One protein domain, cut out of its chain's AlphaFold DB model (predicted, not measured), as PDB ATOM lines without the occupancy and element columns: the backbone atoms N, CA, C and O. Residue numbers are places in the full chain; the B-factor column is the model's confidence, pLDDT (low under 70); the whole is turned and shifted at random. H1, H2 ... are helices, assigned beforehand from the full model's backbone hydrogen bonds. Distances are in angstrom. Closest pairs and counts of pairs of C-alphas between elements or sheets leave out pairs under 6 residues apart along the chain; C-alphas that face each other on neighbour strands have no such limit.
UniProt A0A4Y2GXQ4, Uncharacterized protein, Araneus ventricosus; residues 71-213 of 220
ATOM      1  N   SER A  71     142.362 175.255 137.011       84.00
ATOM      2  CA  SER A  71     143.383 174.919 138.014       84.00
ATOM      3  C   SER A  71     144.071 176.173 138.562       84.00
ATOM      4  O   SER A  71     144.148 176.354 139.774       84.00
ATOM      5  N   GLU A  72     144.542 177.063 137.685       86.19
ATOM      6  CA  GLU A  72     145.200 178.320 138.072       86.19
ATOM      7  C   GLU A  72     144.262 179.229 138.883       86.19
ATOM      8  O   GLU A  72     144.651 179.755 139.927       86.19
ATOM      9  N   SER A  73     143.000 179.355 138.459       89.88
ATOM     10  CA  SER A  73     141.993 180.160 139.163       89.88
ATOM     11  C   SER A  73     141.672 179.594 140.548       89.88
ATOM     12  O   SER A  73     141.593 180.346 141.520       89.88
ATOM     13  N   CYS A  74     141.519 178.273 140.661       89.94
ATOM     14  CA  CYS A  74     141.277 177.597 141.932       89.94
ATOM     15  C   CYS A  74     142.462 177.761 142.888       89.94
ATOM     16  O   CYS A  74     142.246 178.111 144.045       89.94
ATOM     17  N   LYS A  75     143.703 177.593 142.410       89.12
ATOM     18  CA  LYS A  75     144.912 177.838 143.213       89.12
ATOM     19  C   LYS A  75     144.948 179.277 143.723       89.12
ATOM     20  O   LYS A  75     145.065 179.499 144.926       89.12
ATOM     21  N   SER A  76     144.762 180.257 142.840       89.62
ATOM     22  CA  SER A  76     144.754 181.663 143.250       89.62
ATOM     23  C   SER A  76     143.670 181.937 144.300       89.62
ATOM     24  O   SER A  76     143.945 182.544 145.335       89.62
ATOM     25  N   LEU A  77     142.457 181.406 144.114       91.69
ATOM     26  CA  LEU A  77     141.375 181.542 145.089       91.69
ATOM     27  C   LEU A  77     141.723 180.898 146.444       91.69
ATOM     28  O   LEU A  77     141.547 181.529 147.488       91.69
ATOM     29  N   MET A  78     142.235 179.668 146.443       92.81
ATOM     30  CA  MET A  78     142.596 178.943 147.665       92.81
ATOM     31  C   MET A  78     143.682 179.658 148.462       92.81
ATOM     32  O   MET A  78     143.527 179.868 149.665       92.81
ATOM     33  N   PHE A  79     144.759 180.081 147.806       91.12
ATOM     34  CA  PHE A  79     145.933 180.585 148.508       91.12
ATOM     35  C   PHE A  79     145.925 182.109 148.672       91.12
ATOM     36  O   PHE A  79     146.101 182.593 149.790       91.12
ATOM     37  N   ASN A  80     145.652 182.890 147.619       89.69
ATOM     38  CA  ASN A  80     145.638 184.355 147.735       89.69
ATOM     39  C   ASN A  80     144.423 184.880 148.502       89.69
ATOM     40  O   ASN A  80     144.523 185.934 149.125       89.69
ATOM     41  N   ASN A  81     143.284 184.182 148.469       89.75
ATOM     42  CA  ASN A  81     142.069 184.656 149.127       89.75
ATOM     43  C   ASN A  81     141.805 183.905 150.436       89.75
ATOM     44  O   ASN A  81     141.790 184.523 151.500       89.75
ATOM     45  N   PHE A  82     141.615 182.582 150.392       93.31
ATOM     46  CA  PHE A  82     141.207 181.843 151.589       93.31
ATOM     47  C   PHE A  82     142.337 181.690 152.609       93.31
ATOM     48  O   PHE A  82     142.140 182.059 153.765       93.31
ATOM     49  N   LEU A  83     143.523 181.227 152.205       93.00
ATOM     50  CA  LEU A  83     144.629 181.009 153.142       93.00
ATOM     51  C   LEU A  83     145.104 182.320 153.786       93.00
ATOM     52  O   LEU A  83     145.197 182.395 155.012       93.00
ATOM     53  N   LYS A  84     145.306 183.381 152.987       91.50
ATOM     54  CA  LYS A  84     145.669 184.714 153.510       91.50
ATOM     55  C   LYS A  84     144.658 185.264 154.521       91.50
ATOM     56  O   LYS A  84     145.054 185.983 155.428       91.50
ATOM     57  N   LYS A  85     143.372 184.914 154.406       91.62
ATOM     58  CA  LYS A  85     142.339 185.295 155.388       91.62
ATOM     59  C   LYS A  85     142.290 184.373 156.600       91.62
ATOM     60  O   LYS A  85     141.976 184.832 157.695       91.62
ATOM     61  N   LYS A  86     142.566 183.081 156.425       93.62
ATOM     62  CA  LYS A  86     142.493 182.088 157.503       93.62
ATOM     63  C   LYS A  86     143.652 182.213 158.486       93.62
ATOM     64  O   LYS A  86     143.406 182.129 159.684       93.62
ATOM     65  N   ILE A  87     144.866 182.504 158.018       92.12
ATOM     66  CA  ILE A  87     146.040 182.651 158.895       92.12
ATOM     67  C   ILE A  87     145.822 183.732 159.982       92.12
ATOM     68  O   ILE A  87     145.968 183.410 161.160       92.12
ATOM     69  N   PRO A  88     145.395 184.977 159.680       88.81
ATOM     70  CA  PRO A  88     145.156 185.994 160.710       88.81
ATOM     71  C   PRO A  88     144.016 185.653 161.679       88.81
ATOM     72  O   PRO A  88     144.046 186.076 162.840       88.81
ATOM     73  N   LEU A  89     143.001 184.913 161.214       90.06
ATOM     74  CA  LEU A  89     141.920 184.420 162.072       90.06
ATOM     75  C   LEU A  89     142.453 183.394 163.076       90.06
ATOM     76  O   LEU A  89     142.155 183.501 164.264       90.06
ATOM     77  N   GLU A  90     143.293 182.467 162.616       91.75
ATOM     78  CA  GLU A  90     143.943 181.478 163.474       91.75
ATOM     79  C   GLU A  90     144.863 182.154 164.505       91.75
ATOM     80  O   GLU A  90     144.752 181.871 165.696       91.75
ATOM     81  N   VAL A  91     145.681 183.134 164.095       88.75
ATOM     82  CA  VAL A  91     146.504 183.952 165.014       88.75
ATOM     83  C   VAL A  91     145.641 184.616 166.086       88.75
ATOM     84  O   VAL A  91     145.941 184.531 167.279       88.75
ATOM     85  N   SER A  92     144.541 185.256 165.672       85.50
ATOM     86  CA  SER A  92     143.642 185.977 166.583       85.50
ATOM     87  C   SER A  92     142.940 185.046 167.576       85.50
ATOM     88  O   SER A  92     142.579 185.488 168.662       85.50
ATOM     89  N   SER A  93     142.759 183.768 167.232       86.75
ATOM     90  CA  SER A  93     142.182 182.773 168.141       86.75
ATOM     91  C   SER A  93     143.144 182.330 169.254       86.75
ATOM     92  O   SER A  93     142.688 181.863 170.297       86.75
ATOM     93  N   ARG A  94     144.463 182.496 169.062       83.50
ATOM     94  CA  ARG A  94     145.505 181.970 169.962       83.50
ATOM     95  C   ARG A  94     146.206 183.018 170.828       83.50
ATOM     96  O   ARG A  94     146.825 182.636 171.816       83.50
ATOM     97  N   SER A  95     146.144 184.308 170.488       68.06
ATOM     98  CA  SER A  95     146.869 185.356 171.228       68.06
ATOM     99  C   SER A  95     146.085 186.676 171.359       68.06
ATOM    100  O   SER A  95     145.544 187.167 170.364       68.06
ATOM    101  N   PRO A  96     146.065 187.320 172.548       59.22
ATOM    102  CA  PRO A  96     145.668 188.715 172.701       59.22
ATOM    103  C   PRO A  96     146.824 189.626 172.239       59.22
ATOM    104  O   PRO A  96     147.878 189.691 172.861       59.22
ATOM    105  N   ARG A  97     146.618 190.300 171.105       63.03
ATOM    106  CA  ARG A  97     147.617 191.011 170.279       63.03
ATOM    107  C   ARG A  97     148.600 191.936 171.021       63.03
ATOM    108  O   ARG A  97     148.181 192.819 171.763       63.03
ATOM    109  N   ILE A  98     149.868 191.890 170.594       55.56
ATOM    110  CA  ILE A  98     150.750 193.065 170.470       55.56
ATOM    111  C   ILE A  98     151.316 193.042 169.042       55.56
ATOM    112  O   ILE A  98     152.139 192.193 168.719       55.56
ATOM    113  N   ASN A  99     150.846 193.939 168.168       57.72
ATOM    114  CA  ASN A  99     151.368 194.074 166.804       57.72
ATOM    115  C   ASN A  99     152.770 194.697 166.864       57.72
ATOM    116  O   ASN A  99     152.890 195.910 167.040       57.72
ATOM    117  N   LEU A 100     153.815 193.886 166.725       60.75
ATOM    118  CA  LEU A 100     155.193 194.367 166.630       60.75
ATOM    119  C   LEU A 100     155.571 194.548 165.152       60.75
ATOM    120  O   LEU A 100     155.306 193.675 164.327       60.75
ATOM    121  N   GLN A 101     156.164 195.694 164.811       59.03
ATOM    122  CA  GLN A 101     156.736 195.944 163.484       59.03
ATOM    123  C   GLN A 101     158.172 195.407 163.429       59.03
ATOM    124  O   GLN A 101     158.972 195.693 164.318       59.03
ATOM    125  N   MET A 102     158.486 194.644 162.382       64.94
ATOM    126  CA  MET A 102     159.822 194.133 162.059       64.94
ATOM    127  C   MET A 102     159.985 194.070 160.536       64.94
ATOM    128  O   MET A 102     158.988 193.964 159.816       64.94
ATOM    129  N   GLU A 103     161.227 194.133 160.061       65.94
ATOM    130  CA  GLU A 103     161.559 193.968 158.643       65.94
ATOM    131  C   GLU A 103     161.319 192.519 158.185       65.94
ATOM    132  O   GLU A 103     161.523 191.564 158.934       65.94
ATOM    133  N   LEU A 104     160.877 192.340 156.938       63.69
ATOM    134  CA  LEU A 104     160.446 191.042 156.394       63.69
ATOM    135  C   LEU A 104     161.547 189.986 156.344       63.69
ATOM    136  O   LEU A 104     161.278 188.826 156.654       63.69
ATOM    137  N   SER A 105     162.768 190.387 155.975       66.06
ATOM    138  CA  SER A 105     163.938 189.499 155.969       66.06
ATOM    139  C   SER A 105     164.164 188.882 157.341       66.06
ATOM    140  O   SER A 105     164.487 187.703 157.462       66.06
ATOM    141  N   ASP A 106     163.925 189.678 158.379       67.19
ATOM    142  CA  ASP A 106     164.148 189.278 159.754       67.19
ATOM    143  C   ASP A 106     163.005 188.381 160.242       67.19
ATOM    144  O   ASP A 106     163.221 187.524 161.087       67.19
ATOM    145  N   VAL A 107     161.792 188.518 159.692       65.50
ATOM    146  CA  VAL A 107     160.673 187.620 160.012       65.50
ATOM    147  C   VAL A 107     160.846 186.260 159.335       65.50
ATOM    148  O   VAL A 107     160.704 185.242 160.010       65.50
ATOM    149  N   GLU A 108     161.191 186.211 158.041       65.88
ATOM    150  CA  GLU A 108     161.423 184.938 157.337       65.88
ATOM    151  C   GLU A 108     162.585 184.142 157.944       65.88
ATOM    152  O   GLU A 108     162.473 182.927 158.083       65.88
ATOM    153  N   MET A 109     163.658 184.812 158.381       68.62
ATOM    154  CA  MET A 109     164.781 184.163 159.070       68.62
ATOM    155  C   MET A 109     164.426 183.587 160.448       68.62
ATOM    156  O   MET A 109     165.189 182.781 160.980       68.62
ATOM    157  N   VAL A 110     163.311 184.010 161.050       72.19
ATOM    158  CA  VAL A 110     162.941 183.641 162.425       72.19
ATOM    159  C   VAL A 110     161.750 182.676 162.466       72.19
ATOM    160  O   VAL A 110     161.527 182.011 163.482       72.19
ATOM    161  N   LEU A 111     161.006 182.521 161.363       81.19
ATOM    162  CA  LEU A 111     160.049 181.422 161.236       81.19
ATOM    163  C   LEU A 111     160.772 180.084 161.409       81.19
ATOM    164  O   LEU A 111     161.809 179.827 160.803       81.19
ATOM    165  N   SER A 112     160.199 179.208 162.226       84.94
ATOM    166  CA  SER A 112     160.728 177.853 162.407       84.94
ATOM    167  C   SER A 112     160.372 176.936 161.243       84.94
ATOM    168  O   SER A 112     161.044 175.933 161.044       84.94
ATOM    169  N   MET A 113     159.329 177.281 160.483       89.44
ATOM    170  CA  MET A 113     158.975 176.618 159.233       89.44
ATOM    171  C   MET A 113     158.378 177.643 158.273       89.44
ATOM    172  O   MET A 113     157.411 178.337 158.617       89.44
ATOM    173  N   SER A 114     158.944 177.741 157.070       88.94
ATOM    174  CA  SER A 114     158.425 178.658 156.050       88.94
ATOM    175  C   SER A 114     157.103 178.150 155.466       88.94
ATOM    176  O   SER A 114     156.817 176.950 155.472       88.94
ATOM    177  N   LEU A 115     156.291 179.053 154.904       88.69
ATOM    178  CA  LEU A 115     155.052 178.643 154.242       88.69
ATOM    179  C   LEU A 115     155.330 177.762 153.009       88.69
ATOM    180  O   LEU A 115     154.589 176.817 152.766       88.69
ATOM    181  N   THR A 116     156.411 178.024 152.262       89.31
ATOM    182  CA  THR A 116     156.834 177.174 151.133       89.31
ATOM    183  C   THR A 116     157.116 175.746 151.579       89.31
ATOM    184  O   THR A 116     156.648 174.807 150.945       89.31
ATOM    185  N   GLU A 117     157.863 175.587 152.671       89.62
ATOM    186  CA  GLU A 117     158.242 174.284 153.221       89.62
ATOM    187  C   GLU A 117     157.010 173.513 153.702       89.62
ATOM    188  O   GLU A 117     156.826 172.356 153.334       89.62
ATOM    189  N   LEU A 118     156.096 174.179 154.419       91.44
ATOM    190  CA  LEU A 118     154.842 173.560 154.860       91.44
ATOM    191  C   LEU A 118     153.986 173.087 153.681       91.44
ATOM    192  O   LEU A 118     153.393 172.005 153.731       91.44
ATOM    193  N   LEU A 119     153.901 173.900 152.626       89.56
ATOM    194  CA  LEU A 119     153.178 173.538 151.411       89.56
ATOM    195  C   LEU A 119     153.861 172.375 150.690       89.56
ATOM    196  O   LEU A 119     153.161 171.474 150.240       89.56
ATOM    197  N   ALA A 120     155.193 172.358 150.608       87.12
ATOM    198  CA  ALA A 120     155.938 171.261 149.999       87.12
ATOM    199  C   ALA A 120     155.689 169.935 150.737       87.12
ATOM    200  O   ALA A 120     155.374 168.936 150.092       87.12
ATOM    201  N   ASP A 121     155.711 169.938 152.073       87.25
ATOM    202  CA  ASP A 121     155.409 168.760 152.899       87.25
ATOM    203  C   ASP A 121     153.958 168.278 152.724       87.25
ATOM    204  O   ASP A 121     153.687 167.077 152.605       87.25
ATOM    205  N   ASN A 122     153.006 169.212 152.648       86.44
ATOM    206  CA  ASN A 122     151.600 168.896 152.387       86.44
ATOM    207  C   ASN A 122     151.380 168.333 150.975       86.44
ATOM    208  O   ASN A 122     150.591 167.407 150.799       86.44
ATOM    209  N   ILE A 123     152.053 168.881 149.957       81.19
ATOM    210  CA  ILE A 123     152.005 168.344 148.590       81.19
ATOM    211  C   ILE A 123     152.590 166.935 148.587       81.19
ATOM    212  O   ILE A 123     151.955 166.017 148.073       81.19
ATOM    213  N   LYS A 124     153.771 166.758 149.185       79.38
ATOM    214  CA  LYS A 124     154.484 165.483 149.222       79.38
ATOM    215  C   LYS A 124     153.646 164.380 149.861       79.38
ATOM    216  O   LYS A 124     153.415 163.373 149.205       79.38
ATOM    217  N   SER A 125     153.138 164.587 151.077       77.88
ATOM    218  CA  SER A 125     152.299 163.596 151.775       77.88
ATOM    219  C   SER A 125     151.062 163.197 150.964       77.88
ATOM    220  O   SER A 125     150.756 162.018 150.831       77.88
ATOM    221  N   ARG A 126     150.393 164.161 150.322       74.81
ATOM    222  CA  ARG A 126     149.213 163.890 149.487       74.81
ATOM    223  C   ARG A 126     149.554 163.182 148.186       74.81
ATOM    224  O   ARG A 126     148.766 162.375 147.708       74.81
ATOM    225  N   ILE A 127     150.699 163.483 147.581       67.81
ATOM    226  CA  ILE A 127     151.164 162.726 146.421       67.81
ATOM    227  C   ILE A 127     151.581 161.319 146.853       67.81
ATOM    228  O   ILE A 127     151.253 160.379 146.143       67.81
ATOM    229  N   GLU A 128     152.225 161.129 148.003       65.75
ATOM    230  CA  GLU A 128     152.509 159.799 148.563       65.75
ATOM    231  C   GLU A 128     151.204 159.002 148.759       65.75
ATOM    232  O   GLU A 128     151.086 157.893 148.241       65.75
ATOM    233  N   ASP A 129     150.166 159.613 149.333       60.91
ATOM    234  CA  ASP A 129     148.834 159.001 149.467       60.91
ATOM    235  C   ASP A 129     148.187 158.651 148.110       60.91
ATOM    236  O   ASP A 129     147.473 157.658 147.986       60.91
ATOM    237  N   VAL A 130     148.428 159.457 147.071       53.41
ATOM    238  CA  VAL A 130     147.853 159.266 145.727       53.41
ATOM    239  C   VAL A 130     148.691 158.320 144.848       53.41
ATOM    240  O   VAL A 130     148.145 157.627 143.985       53.41
ATOM    241  N   THR A 131     150.011 158.270 145.042       50.44
ATOM    242  CA  THR A 131     150.949 157.363 144.345       50.44
ATOM    243  C   THR A 131     150.811 155.936 144.842       50.44
ATOM    244  O   THR A 131     150.973 154.998 144.057       50.44
ATOM    245  N   VAL A 132     150.383 155.765 146.094       51.03
ATOM    246  CA  VAL A 132     149.776 154.538 146.604       51.03
ATOM    247  C   VAL A 132     148.370 154.409 146.000       51.03
ATOM    248  O   VAL A 132     147.338 154.486 146.657       51.03
ATOM    249  N   CYS A 133     148.312 154.241 144.680       50.28
ATOM    250  CA  CYS A 133     147.064 153.974 143.991       50.28
ATOM    251  C   CYS A 133     146.519 152.649 144.533       50.28
ATOM    252  O   CYS A 133     147.067 151.584 144.244       50.28
ATOM    253  N   ASN A 134     145.423 152.700 145.293       49.00
ATOM    254  CA  ASN A 134     144.726 151.497 145.755       49.00
ATOM    255  C   ASN A 134     144.384 150.576 144.577       49.00
ATOM    256  O   ASN A 134     144.504 149.367 144.691       49.00
ATOM    257  N   GLY A 135     144.115 151.139 143.393       48.78
ATOM    258  CA  GLY A 135     143.985 150.371 142.157       48.78
ATOM    259  C   GLY A 135     145.264 149.632 141.730       48.78
ATOM    260  O   GLY A 135     145.150 148.531 141.208       48.78
ATOM    261  N   CYS A 136     146.465 150.173 141.956       47.66
ATOM    262  CA  CYS A 136     147.737 149.477 141.712       47.66
ATOM    263  C   CYS A 136     148.021 148.402 142.777       47.66
ATOM    264  O   CYS A 136     148.555 147.349 142.438       47.66
ATOM    265  N   ILE A 137     147.646 148.639 144.040       49.28
ATOM    266  CA  ILE A 137     147.795 147.658 145.131       49.28
ATOM    267  C   ILE A 137     146.822 146.490 144.963       49.28
ATOM    268  O   ILE A 137     147.212 145.333 145.077       49.28
ATOM    269  N   GLU A 138     145.559 146.780 144.673       49.22
ATOM    270  CA  GLU A 138     144.509 145.772 144.514       49.22
ATOM    271  C   GLU A 138     144.669 144.978 143.211       49.22
ATOM    272  O   GLU A 138     144.240 143.830 143.136       49.22
ATOM    273  N   ASN A 139     145.306 145.556 142.184       49.50
ATOM    274  CA  ASN A 139     145.435 144.944 140.858       49.50
ATOM    275  C   ASN A 139     146.885 144.607 140.471       49.50
ATOM    276  O   ASN A 139     147.220 144.697 139.290       49.50
ATOM    277  N   GLN A 140     147.726 144.164 141.416       46.88
ATOM    278  CA  GLN A 140     149.126 143.744 141.175       46.88
ATOM    279  C   GLN A 140     149.315 142.705 140.044       46.88
ATOM    280  O   GLN A 140     150.432 142.497 139.581       46.88
ATOM    281  N   ALA A 141     148.242 142.060 139.574       42.31
ATOM    282  CA  ALA A 141     148.259 141.102 138.466       42.31
ATOM    283  C   ALA A 141     147.824 141.684 137.099       42.31
ATOM    284  O   ALA A 141     147.769 140.944 136.118       42.31
ATOM    285  N   ASN A 142     147.468 142.971 137.006       42.66
ATOM    286  CA  ASN A 142     146.831 143.546 135.819       42.66
ATOM    287  C   ASN A 142     147.737 144.578 135.128       42.66
ATOM    288  O   ASN A 142     147.974 145.659 135.664       42.66
ATOM    289  N   GLN A 143     148.188 144.282 133.905       41.69
ATOM    290  CA  GLN A 143     149.080 145.148 133.115       41.69
ATOM    291  C   GLN A 143     148.525 146.570 132.885       41.69
ATOM    292  O   GLN A 143     149.304 147.511 132.788       41.69
ATOM    293  N   LEU A 144     147.198 146.755 132.887       40.25
ATOM    294  CA  LEU A 144     146.549 148.075 132.775       40.25
ATOM    295  C   LEU A 144     146.441 148.809 134.127       40.25
ATOM    296  O   LEU A 144     146.259 150.020 134.180       40.25
ATOM    297  N   GLY A 145     146.574 148.098 135.254       40.78
ATOM    298  CA  GLY A 145     146.719 148.696 136.588       40.78
ATOM    299  C   GLY A 145     148.049 149.437 136.757       40.78
ATOM    300  O   GLY A 145     148.163 150.307 137.613       40.78
ATOM    301  N   HIS A 146     149.022 149.160 135.887       45.34
ATOM    302  CA  HIS A 146     150.276 149.898 135.786       45.34
ATOM    303  C   HIS A 146     150.156 151.186 134.952       45.34
ATOM    304  O   HIS A 146     151.164 151.825 134.695       45.34
ATOM    305  N   GLU A 147     148.969 151.641 134.538       44.62
ATOM    306  CA  GLU A 147     148.850 152.862 133.715       44.62
ATOM    307  C   GLU A 147     149.095 154.177 134.473       44.62
ATOM    308  O   GLU A 147     149.386 155.203 133.859       44.62
ATOM    309  N   CYS A 148     149.134 154.159 135.811       47.41
ATOM    310  CA  CYS A 148     149.767 155.267 136.536       47.41
ATOM    311  C   CYS A 148     151.243 155.420 136.091       47.41
ATOM    312  O   CYS A 148     151.752 156.534 135.981       47.41
ATOM    313  N   VAL A 149     151.899 154.310 135.718       41.59
ATOM    314  CA  VAL A 149     153.276 154.227 135.202       41.59
ATOM    315  C   VAL A 149     153.396 154.671 133.729       41.59
ATOM    316  O   VAL A 149     154.481 155.097 133.332       41.59
ATOM    317  N   THR A 150     152.323 154.641 132.921       43.97
ATOM    318  CA  THR A 150     152.374 154.987 131.479       43.97
ATOM    319  C   THR A 150     152.252 156.486 131.190       43.97
ATOM    320  O   THR A 150     152.683 156.935 130.126       43.97
ATOM    321  N   MET A 151     151.743 157.291 132.131       49.31
ATOM    322  CA  MET A 151     151.877 158.750 132.051       49.31
ATOM    323  C   MET A 151     153.356 159.136 132.131       49.31
ATOM    324  O   MET A 151     154.064 158.694 133.044       49.31
ATOM    325  N   ASN A 152     153.820 159.980 131.201       51.28
ATOM    326  CA  ASN A 152     155.157 160.559 131.307       51.28
ATOM    327  C   ASN A 152     155.271 161.385 132.601       51.28
ATOM    328  O   ASN A 152     154.263 161.816 133.171       51.28
ATOM    329  N   PHE A 153     156.506 161.571 133.066       51.12
ATOM    330  CA  PHE A 153     156.810 162.247 134.330       51.12
ATOM    331  C   PHE A 153     156.053 163.575 134.474       51.12
ATOM    332  O   PHE A 153     155.368 163.797 135.466       51.12
ATOM    333  N   GLU A 154     156.081 164.399 133.429       57.72
ATOM    334  CA  GLU A 154     155.447 165.716 133.398       57.72
ATOM    335  C   GLU A 154     153.911 165.653 133.514       57.72
ATOM    336  O   GLU A 154     153.305 166.452 134.227       57.72
ATOM    337  N   SER A 155     153.270 164.664 132.884       59.72
ATOM    338  CA  SER A 155     151.810 164.490 132.910       59.72
ATOM    339  C   SER A 155     151.318 163.950 134.247       59.72
ATOM    340  O   SER A 155     150.324 164.447 134.778       59.72
ATOM    341  N   ARG A 156     152.032 162.967 134.811       59.16
ATOM    342  CA  ARG A 156     151.751 162.442 136.152       59.16
ATOM    343  C   ARG A 156     151.905 163.563 137.175       59.16
ATOM    344  O   ARG A 156     151.004 163.807 137.969       59.16
ATOM    345  N   HIS A 157     153.005 164.300 137.091       60.31
ATOM    346  CA  HIS A 157     153.308 165.386 138.007       60.31
ATOM    347  C   HIS A 157     152.303 166.541 137.911       60.31
ATOM    348  O   HIS A 157     151.786 166.994 138.928       60.31
ATOM    349  N   SER A 158     151.953 166.986 136.701       62.81
ATOM    350  CA  SER A 158     150.942 168.032 136.516       62.81
ATOM    351  C   SER A 158     149.574 167.602 137.041       62.81
ATOM    352  O   SER A 158     148.890 168.406 137.669       62.81
ATOM    353  N   PHE A 159     149.167 166.354 136.803       66.12
ATOM    354  CA  PHE A 159     147.855 165.878 137.227       66.12
ATOM    355  C   PHE A 159     147.783 165.645 138.741       66.12
ATOM    356  O   PHE A 159     146.901 166.188 139.404       66.12
ATOM    357  N   HIS A 160     148.721 164.882 139.305       69.31
ATOM    358  CA  HIS A 160     148.721 164.575 140.735       69.31
ATOM    359  C   HIS A 160     149.132 165.771 141.591       69.31
ATOM    360  O   HIS A 160     148.583 165.928 142.673       69.31
ATOM    361  N   GLY A 161     150.011 166.649 141.100       72.81
ATOM    362  CA  GLY A 161     150.349 167.902 141.770       72.81
ATOM    363  C   GLY A 161     149.151 168.846 141.857       72.81
ATOM    364  O   GLY A 161     148.828 169.324 142.943       72.81
ATOM    365  N   ASP A 162     148.426 169.060 140.751       75.56
ATOM    366  CA  ASP A 162     147.191 169.855 140.772       75.56
ATOM    367  C   ASP A 162     146.152 169.240 141.718       75.56
ATOM    368  O   ASP A 162     145.568 169.956 142.529       75.56
ATOM    369  N   MET A 163     145.952 167.921 141.665       74.50
ATOM    370  CA  MET A 163     145.018 167.226 142.554       74.50
ATOM    371  C   MET A 163     145.430 167.316 144.027       74.50
ATOM    372  O   MET A 163     144.587 167.605 144.871       74.50
ATOM    373  N   ALA A 164     146.711 167.121 144.348       78.00
ATOM    374  CA  ALA A 164     147.230 167.227 145.706       78.00
ATOM    375  C   ALA A 164     146.979 168.628 146.270       78.00
ATOM    376  O   ALA A 164     146.400 168.753 147.349       78.00
ATOM    377  N   ILE A 165     147.308 169.669 145.501       83.81
ATOM    378  CA  ILE A 165     147.081 171.071 145.872       83.81
ATOM    379  C   ILE A 165     145.592 171.360 146.078       83.81
ATOM    380  O   ILE A 165     145.207 171.933 147.094       83.81
ATOM    381  N   LEU A 166     144.742 170.955 145.131       83.81
ATOM    382  CA  LEU A 166     143.302 171.214 145.200       83.81
ATOM    383  C   LEU A 166     142.595 170.381 146.281       83.81
ATOM    384  O   LEU A 166     141.510 170.753 146.717       83.81
ATOM    385  N   SER A 167     143.201 169.280 146.730       83.12
ATOM    386  CA  SER A 167     142.695 168.458 147.837       83.12
ATOM    387  C   SER A 167     143.076 168.983 149.225       83.12
ATOM    388  O   SER A 167     142.643 168.410 150.228       83.12
ATOM    389  N   MET A 168     143.907 170.028 149.307       87.94
ATOM    390  CA  MET A 168     144.340 170.581 150.585       87.94
ATOM    391  C   MET A 168     143.180 171.193 151.358       87.94
ATOM    392  O   MET A 168     142.409 171.999 150.833       87.94
ATOM    393  N   ASP A 169     143.126 170.874 152.648       90.44
ATOM    394  CA  ASP A 169     142.282 171.594 153.587       90.44
ATOM    395  C   ASP A 169     143.014 172.861 154.049       90.44
ATOM    396  O   ASP A 169     143.949 172.813 154.851       90.44
ATOM    397  N   ILE A 170     142.588 174.008 153.520       92.25
ATOM    398  CA  ILE A 170     143.179 175.316 153.825       92.25
ATOM    399  C   ILE A 170     143.067 175.673 155.313       92.25
ATOM    400  O   ILE A 170     143.904 176.424 155.817       92.25
ATOM    401  N   GLU A 171     142.076 175.147 156.036       92.88
ATOM    402  CA  GLU A 171     141.954 175.390 157.474       92.88
ATOM    403  C   GLU A 171     143.024 174.636 158.260       92.88
ATOM    404  O   GLU A 171     143.608 175.195 159.189       92.88
ATOM    405  N   ILE A 172     143.320 173.396 157.862       92.69
ATOM    406  CA  ILE A 172     144.412 172.610 158.446       92.69
ATOM    407  C   ILE A 172     145.755 173.257 158.106       92.69
ATOM    408  O   ILE A 172     146.546 173.505 159.006       92.69
ATOM    409  N   VAL A 173     145.976 173.649 156.846       93.62
ATOM    410  CA  VAL A 173     147.223 174.321 156.435       93.62
ATOM    411  C   VAL A 173     147.465 175.602 157.243       93.62
ATOM    412  O   VAL A 173     148.580 175.842 157.704       93.62
ATOM    413  N   ALA A 174     146.431 176.426 157.452       93.81
ATOM    414  CA  ALA A 174     146.552 177.633 158.269       93.81
ATOM    415  C   ALA A 174     146.910 177.305 159.727       93.81
ATOM    416  O   ALA A 174     147.776 177.955 160.310       93.81
ATOM    417  N   ARG A 175     146.263 176.289 160.301       94.12
ATOM    418  CA  ARG A 175     146.502 175.832 161.671       94.12
ATOM    419  C   ARG A 175     147.920 175.314 161.863       94.12
ATOM    420  O   ARG A 175     148.601 175.767 162.779       94.12
ATOM    421  N   ASP A 176     148.375 174.442 160.972       94.56
ATOM    422  CA  ASP A 176     149.708 173.847 161.020       94.56
ATOM    423  C   ASP A 176     150.790 174.921 160.889       94.56
ATOM    424  O   ASP A 176     151.765 174.920 161.640       94.56
ATOM    425  N   PHE A 177     150.592 175.894 159.991       93.50
ATOM    426  CA  PHE A 177     151.510 177.026 159.852       93.50
ATOM    427  C   PHE A 177     151.663 177.797 161.162       93.50
ATOM    428  O   PHE A 177     152.775 178.162 161.549       93.50
ATOM    429  N   ILE A 178     150.551 178.021 161.862       92.38
ATOM    430  CA  ILE A 178     150.543 178.723 163.140       92.38
ATOM    431  C   ILE A 178     151.123 177.875 164.276       92.38
ATOM    432  O   ILE A 178     151.871 178.398 165.098       92.38
ATOM    433  N   GLU A 179     150.841 176.576 164.320       92.75
ATOM    434  CA  GLU A 179     151.409 175.655 165.310       92.75
ATOM    435  C   GLU A 179     152.926 175.583 165.223       92.75
ATOM    436  O   GLU A 179     153.617 175.688 166.237       92.75
ATOM    437  N   ARG A 180     153.452 175.478 164.001       92.81
ATOM    438  CA  ARG A 180     154.893 175.423 163.741       92.81
ATOM    439  C   ARG A 180     155.604 176.737 164.059       92.81
ATOM    440  O   ARG A 180     156.800 176.719 164.329       92.81
ATOM    441  N   ASN A 181     154.879 177.856 164.071       90.19
ATOM    442  CA  ASN A 181     155.424 179.200 164.272       90.19
ATOM    443  C   ASN A 181     154.820 179.920 165.491       90.19
ATOM    444  O   ASN A 181     154.737 181.150 165.506       90.19
ATOM    445  N   VAL A 182     154.418 179.181 166.533       88.75
ATOM    446  CA  VAL A 182     153.717 179.739 167.708       88.75
ATOM    447  C   VAL A 182     154.508 180.857 168.411       88.75
ATOM    448  O   VAL A 182     153.940 181.855 168.851       88.75
ATOM    449  N   GLN A 183     155.836 180.747 168.437       84.62
ATOM    450  CA  GLN A 183     156.769 181.752 168.960       84.62
ATOM    451  C   GLN A 183     156.736 183.095 168.208       84.62
ATOM    452  O   GLN A 183     157.130 184.114 168.769       84.62
ATOM    453  N   MET A 184     156.234 183.116 166.970       84.19
ATOM    454  CA  MET A 184     156.224 184.287 166.086       84.19
ATOM    455  C   MET A 184     154.820 184.835 165.806       84.19
ATOM    456  O   MET A 184     154.654 185.697 164.943       84.19
ATOM    457  N   LEU A 185     153.806 184.398 166.564       84.44
ATOM    458  CA  LEU A 185     152.406 184.815 166.398       84.44
ATOM    459  C   LEU A 185     152.211 186.336 166.307       84.44
ATOM    460  O   LEU A 185     151.404 186.805 165.509       84.44
ATOM    461  N   ASN A 186     152.964 187.108 167.092       80.94
ATOM    462  CA  ASN A 186     152.844 188.570 167.150       80.94
ATOM    463  C   ASN A 186     153.309 189.287 165.866       80.94
ATOM    464  O   ASN A 186     153.003 190.466 165.678       80.94
ATOM    465  N   TYR A 187     154.029 188.586 164.988       79.44
ATOM    466  CA  TYR A 187     154.569 189.115 163.734       79.44
ATOM    467  C   TYR A 187     153.759 188.677 162.508       79.44
ATOM    468  O   TYR A 187     153.819 189.317 161.459       79.44
ATOM    469  N   ILE A 188     152.957 187.616 162.635       84.38
ATOM    470  CA  ILE A 188     152.132 187.089 161.546       84.38
ATOM    471  C   ILE A 188     150.835 187.902 161.477       84.38
ATOM    472  O   ILE A 188     149.872 187.661 162.205       84.38
ATOM    473  N   ASN A 189     150.805 188.886 160.583       81.31
ATOM    474  CA  ASN A 189     149.648 189.747 160.351       81.31
ATOM    475  C   ASN A 189     149.360 189.919 158.850       81.31
ATOM    476  O   ASN A 189     150.049 189.371 157.991       81.31
ATOM    477  N   GLU A 190     148.321 190.682 158.521       84.19
ATOM    478  CA  GLU A 190     147.920 190.910 157.131       84.19
ATOM    479  C   GLU A 190     149.018 191.593 156.299       84.19
ATOM    480  O   GLU A 190     149.238 191.212 155.153       84.19
ATOM    481  N   ALA A 191     149.758 192.548 156.876       84.06
ATOM    482  CA  ALA A 191     150.858 193.212 156.181       84.06
ATOM    483  C   ALA A 191     151.972 192.218 155.835       84.06
ATOM    484  O   ALA A 191     152.424 192.195 154.696       84.06
ATOM    485  N   PHE A 192     152.348 191.349 156.776       83.62
ATOM    486  CA  PHE A 192     153.285 190.254 156.539       83.62
ATOM    487  C   PHE A 192     152.815 189.349 155.386       83.62
ATOM    488  O   PHE A 192     153.545 189.156 154.416       83.62
ATOM    489  N   LEU A 193     151.561 188.885 155.425       86.12
ATOM    490  CA  LEU A 193     151.002 187.997 154.397       86.12
ATOM    491  C   LEU A 193     150.859 188.655 153.020       86.12
ATOM    492  O   LEU A 193     150.900 187.969 151.995       86.12
ATOM    493  N   ASN A 194     150.688 189.974 152.961       86.25
ATOM    494  CA  ASN A 194     150.593 190.705 151.700       86.25
ATOM    495  C   ASN A 194     151.913 190.725 150.923       86.25
ATOM    496  O   ASN A 194     151.873 190.831 149.700       86.25
ATOM    497  N   ASN A 195     153.047 190.530 151.597       84.44
ATOM    498  CA  ASN A 195     154.349 190.425 150.937       84.44
ATOM    499  C   ASN A 195     154.581 189.060 150.284       84.44
ATOM    500  O   ASN A 195     155.438 188.932 149.412       84.44
ATOM    501  N   PHE A 196     153.793 188.043 150.644       84.88
ATOM    502  CA  PHE A 196     153.883 186.751 149.984       84.88
ATOM    503  C   PHE A 196     153.290 186.788 148.579       84.88
ATOM    504  O   PHE A 196     152.088 187.019 148.381       84.88
ATOM    505  N   ASN A 197     154.134 186.436 147.612       88.94
ATOM    506  CA  ASN A 197     153.709 186.013 146.289       88.94
ATOM    507  C   ASN A 197     153.287 184.537 146.350       88.94
ATOM    508  O   ASN A 197     154.109 183.643 146.153       88.94
ATOM    509  N   MET A 198     152.009 184.278 146.649       88.19
ATOM    510  CA  MET A 198     151.515 182.904 146.836       88.19
ATOM    511  C   MET A 198     151.688 182.054 145.581       88.19
ATOM    512  O   MET A 198     151.981 180.869 145.696       88.19
ATOM    513  N   ASP A 199     151.557 182.651 144.396       86.38
ATOM    514  CA  ASP A 199     151.727 181.931 143.135       86.38
ATOM    515  C   ASP A 199     153.163 181.397 143.010       86.38
ATOM    516  O   ASP A 199     153.373 180.246 142.619       86.38
ATOM    517  N   LEU A 200     154.154 182.199 143.421       88.31
ATOM    518  CA  LEU A 200     155.552 181.779 143.479       88.31
ATOM    519  C   LEU A 200     155.798 180.730 144.573       88.31
ATOM    520  O   LEU A 200     156.515 179.768 144.319       88.31
ATOM    521  N   LEU A 201     155.190 180.871 145.757       87.94
ATOM    522  CA  LEU A 201     155.330 179.890 146.844       87.94
ATOM    523  C   LEU A 201     154.799 178.512 146.432       87.94
ATOM    524  O   LEU A 201     155.479 177.511 146.630       87.94
ATOM    525  N   ILE A 202     153.613 178.458 145.817       84.62
ATOM    526  CA  ILE A 202     153.014 177.207 145.328       84.62
ATOM    527  C   ILE A 202     153.900 176.589 144.251       84.62
ATOM    528  O   ILE A 202     154.132 175.382 144.269       84.62
ATOM    529  N   LYS A 203     154.403 177.407 143.318       83.75
ATOM    530  CA  LYS A 203     155.315 176.935 142.278       83.75
ATOM    531  C   LYS A 203     156.584 176.338 142.890       83.75
ATOM    532  O   LYS A 203     156.924 175.208 142.568       83.75
ATOM    533  N   ASN A 204     157.222 177.047 143.819       84.56
ATOM    534  CA  ASN A 204     158.427 176.570 144.494       84.56
ATOM    535  C   ASN A 204     158.162 175.287 145.292       84.56
ATOM    536  O   ASN A 204     158.970 174.370 145.241       84.56
ATOM    537  N   ALA A 205     157.019 175.187 145.975       82.31
ATOM    538  CA  ALA A 205     156.626 173.976 146.689       82.31
ATOM    539  C   ALA A 205     156.448 172.777 145.737       82.31
ATOM    540  O   ALA A 205     156.869 171.666 146.059       82.31
ATOM    541  N   CYS A 206     155.894 173.002 144.539       76.50
ATOM    542  CA  CYS A 206     155.849 171.979 143.489       76.50
ATOM    543  C   CYS A 206     157.260 171.599 143.018       76.50
ATOM    544  O   CYS A 206     157.576 170.417 142.922       76.50
ATOM    545  N   ASP A 207     158.114 172.588 142.744       75.25
ATOM    546  CA  ASP A 207     159.469 172.375 142.230       75.25
ATOM    547  C   ASP A 207     160.364 171.636 143.248       75.25
ATOM    548  O   ASP A 207     161.157 170.773 142.872       75.25
ATOM    549  N   MET A 208     160.204 171.914 144.548       70.62
ATOM    550  CA  MET A 208     160.894 171.200 145.631       70.62
ATOM    551  C   MET A 208     160.542 169.712 145.648       70.62
ATOM    552  O   MET A 208     161.425 168.874 145.833       70.62
ATOM    553  N   TYR A 209     159.276 169.373 145.398       63.78
ATOM    554  CA  TYR A 209     158.870 167.980 145.254       63.78
ATOM    555  C   TYR A 209     159.503 167.338 144.007       63.78
ATOM    556  O   TYR A 209     160.107 166.270 144.137       63.78
ATOM    557  N   ILE A 210     159.469 168.011 142.843       59.00
ATOM    558  CA  ILE A 210     160.095 167.534 141.585       59.00
ATOM    559  C   ILE A 210     161.560 167.150 141.803       59.00
ATOM    560  O   ILE A 210     162.016 166.126 141.300       59.00
ATOM    561  N   ALA A 211     162.302 167.965 142.553       54.22
ATOM    562  CA  ALA A 211     163.717 167.732 142.818       54.22
ATOM    563  C   ALA A 211     163.989 166.554 143.776       54.22
ATOM    564  O   ALA A 211     165.099 166.024 143.785       54.22
ATOM    565  N   SER A 212     163.003 166.159 144.589       52.66
ATOM    566  CA  SER A 212     163.139 165.135 145.638       52.66
ATOM    567  C   SER A 212     162.708 163.722 145.220       52.66
ATOM    568  O   SER A 212     162.983 162.765 145.947       52.66
ATOM    569  N   ASP A 213     162.052 163.574 144.062       50.94
ATOM    570  CA  ASP A 213     161.570 162.283 143.568       50.94
ATOM    571  C   ASP A 213     162.745 161.404 143.105       50.94
ATOM    572  O   ASP A 213     163.408 161.656 142.095       50.94
TER     573      ASP A 213
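AT A GLANCE: This is residues 71 to 213 of the 220 residues of an uncharacterized protein of Araneus ventricosus (UniProt A0A4Y2GXQ4). In this body of crossed helices, H6, H7 and H9 bridge H1 and H3, which stand apart. At one end a loop with the short H4 and H5 lengthens the whole, residues 138 to 143 sticking out; H8 packs on H1, with H2 close to H8. The printed part has 143 residues with nine named helices, H1 to H9 in chain order, and no named strand: all helix. It is only just loose, close to compact, with a radius of gyration of the C-alphas of 17.8 A and spans of 61 by 26 by 24 A.

HOW THE PARTS SIT: H1, residues 71 to 94, is the hub, with a kink of 27 degrees near residue 85. It touches H7, residues 170 to 180, at a steep tilt of 48 degrees; their closest C-alphas, Ile 87 and Ala 174, are 5.1 A apart. H3, residues 115 to 131, touches H9, residues 198 to 212, at a steep tilt of 53 degrees, with the C-alphas of Ala 120 and Ala 205 closest at 4.3 A. With residues 160 to 165 alone, H6, residues 153 to 166, touches residues 123 to 130 of H3; the closest C-alphas, Arg 126 and Ala 164, are 5.4 A apart. H8, residues 190 to 194, touches residues 84 to 88 of H1 alone, the C-alphas of Lys 84 and Leu 193 closest at 6.3 A. H2, residues 104 to 108, H4, residues 134 to 138, and H5, residues 147 to 150, touch no helix. Every O i to N i+4 pair is within hydrogen-bond range in H2, H3, H4, H6, H7, H8 and H9, and 16 of 20 are in H1; H5 is too short for one.

IN THESE COORDINATES: H1 runs 32.8 A from C-alpha 71 at (143.383, 174.919, 138.014). H3 is 23.8 A long, H6 19.5 A, and H9 21.3 A, ending at C-alpha 212 at (163.139, 165.135, 145.638).

THE WHOLE: The C-alphas farthest apart, Ile 98 and Ala 141, are 61.1 A apart. The printed part has no cut, and no link is long. The model's pLDDT is under 70 in residues 95 to 109, 127 to 160 and 209 to 213.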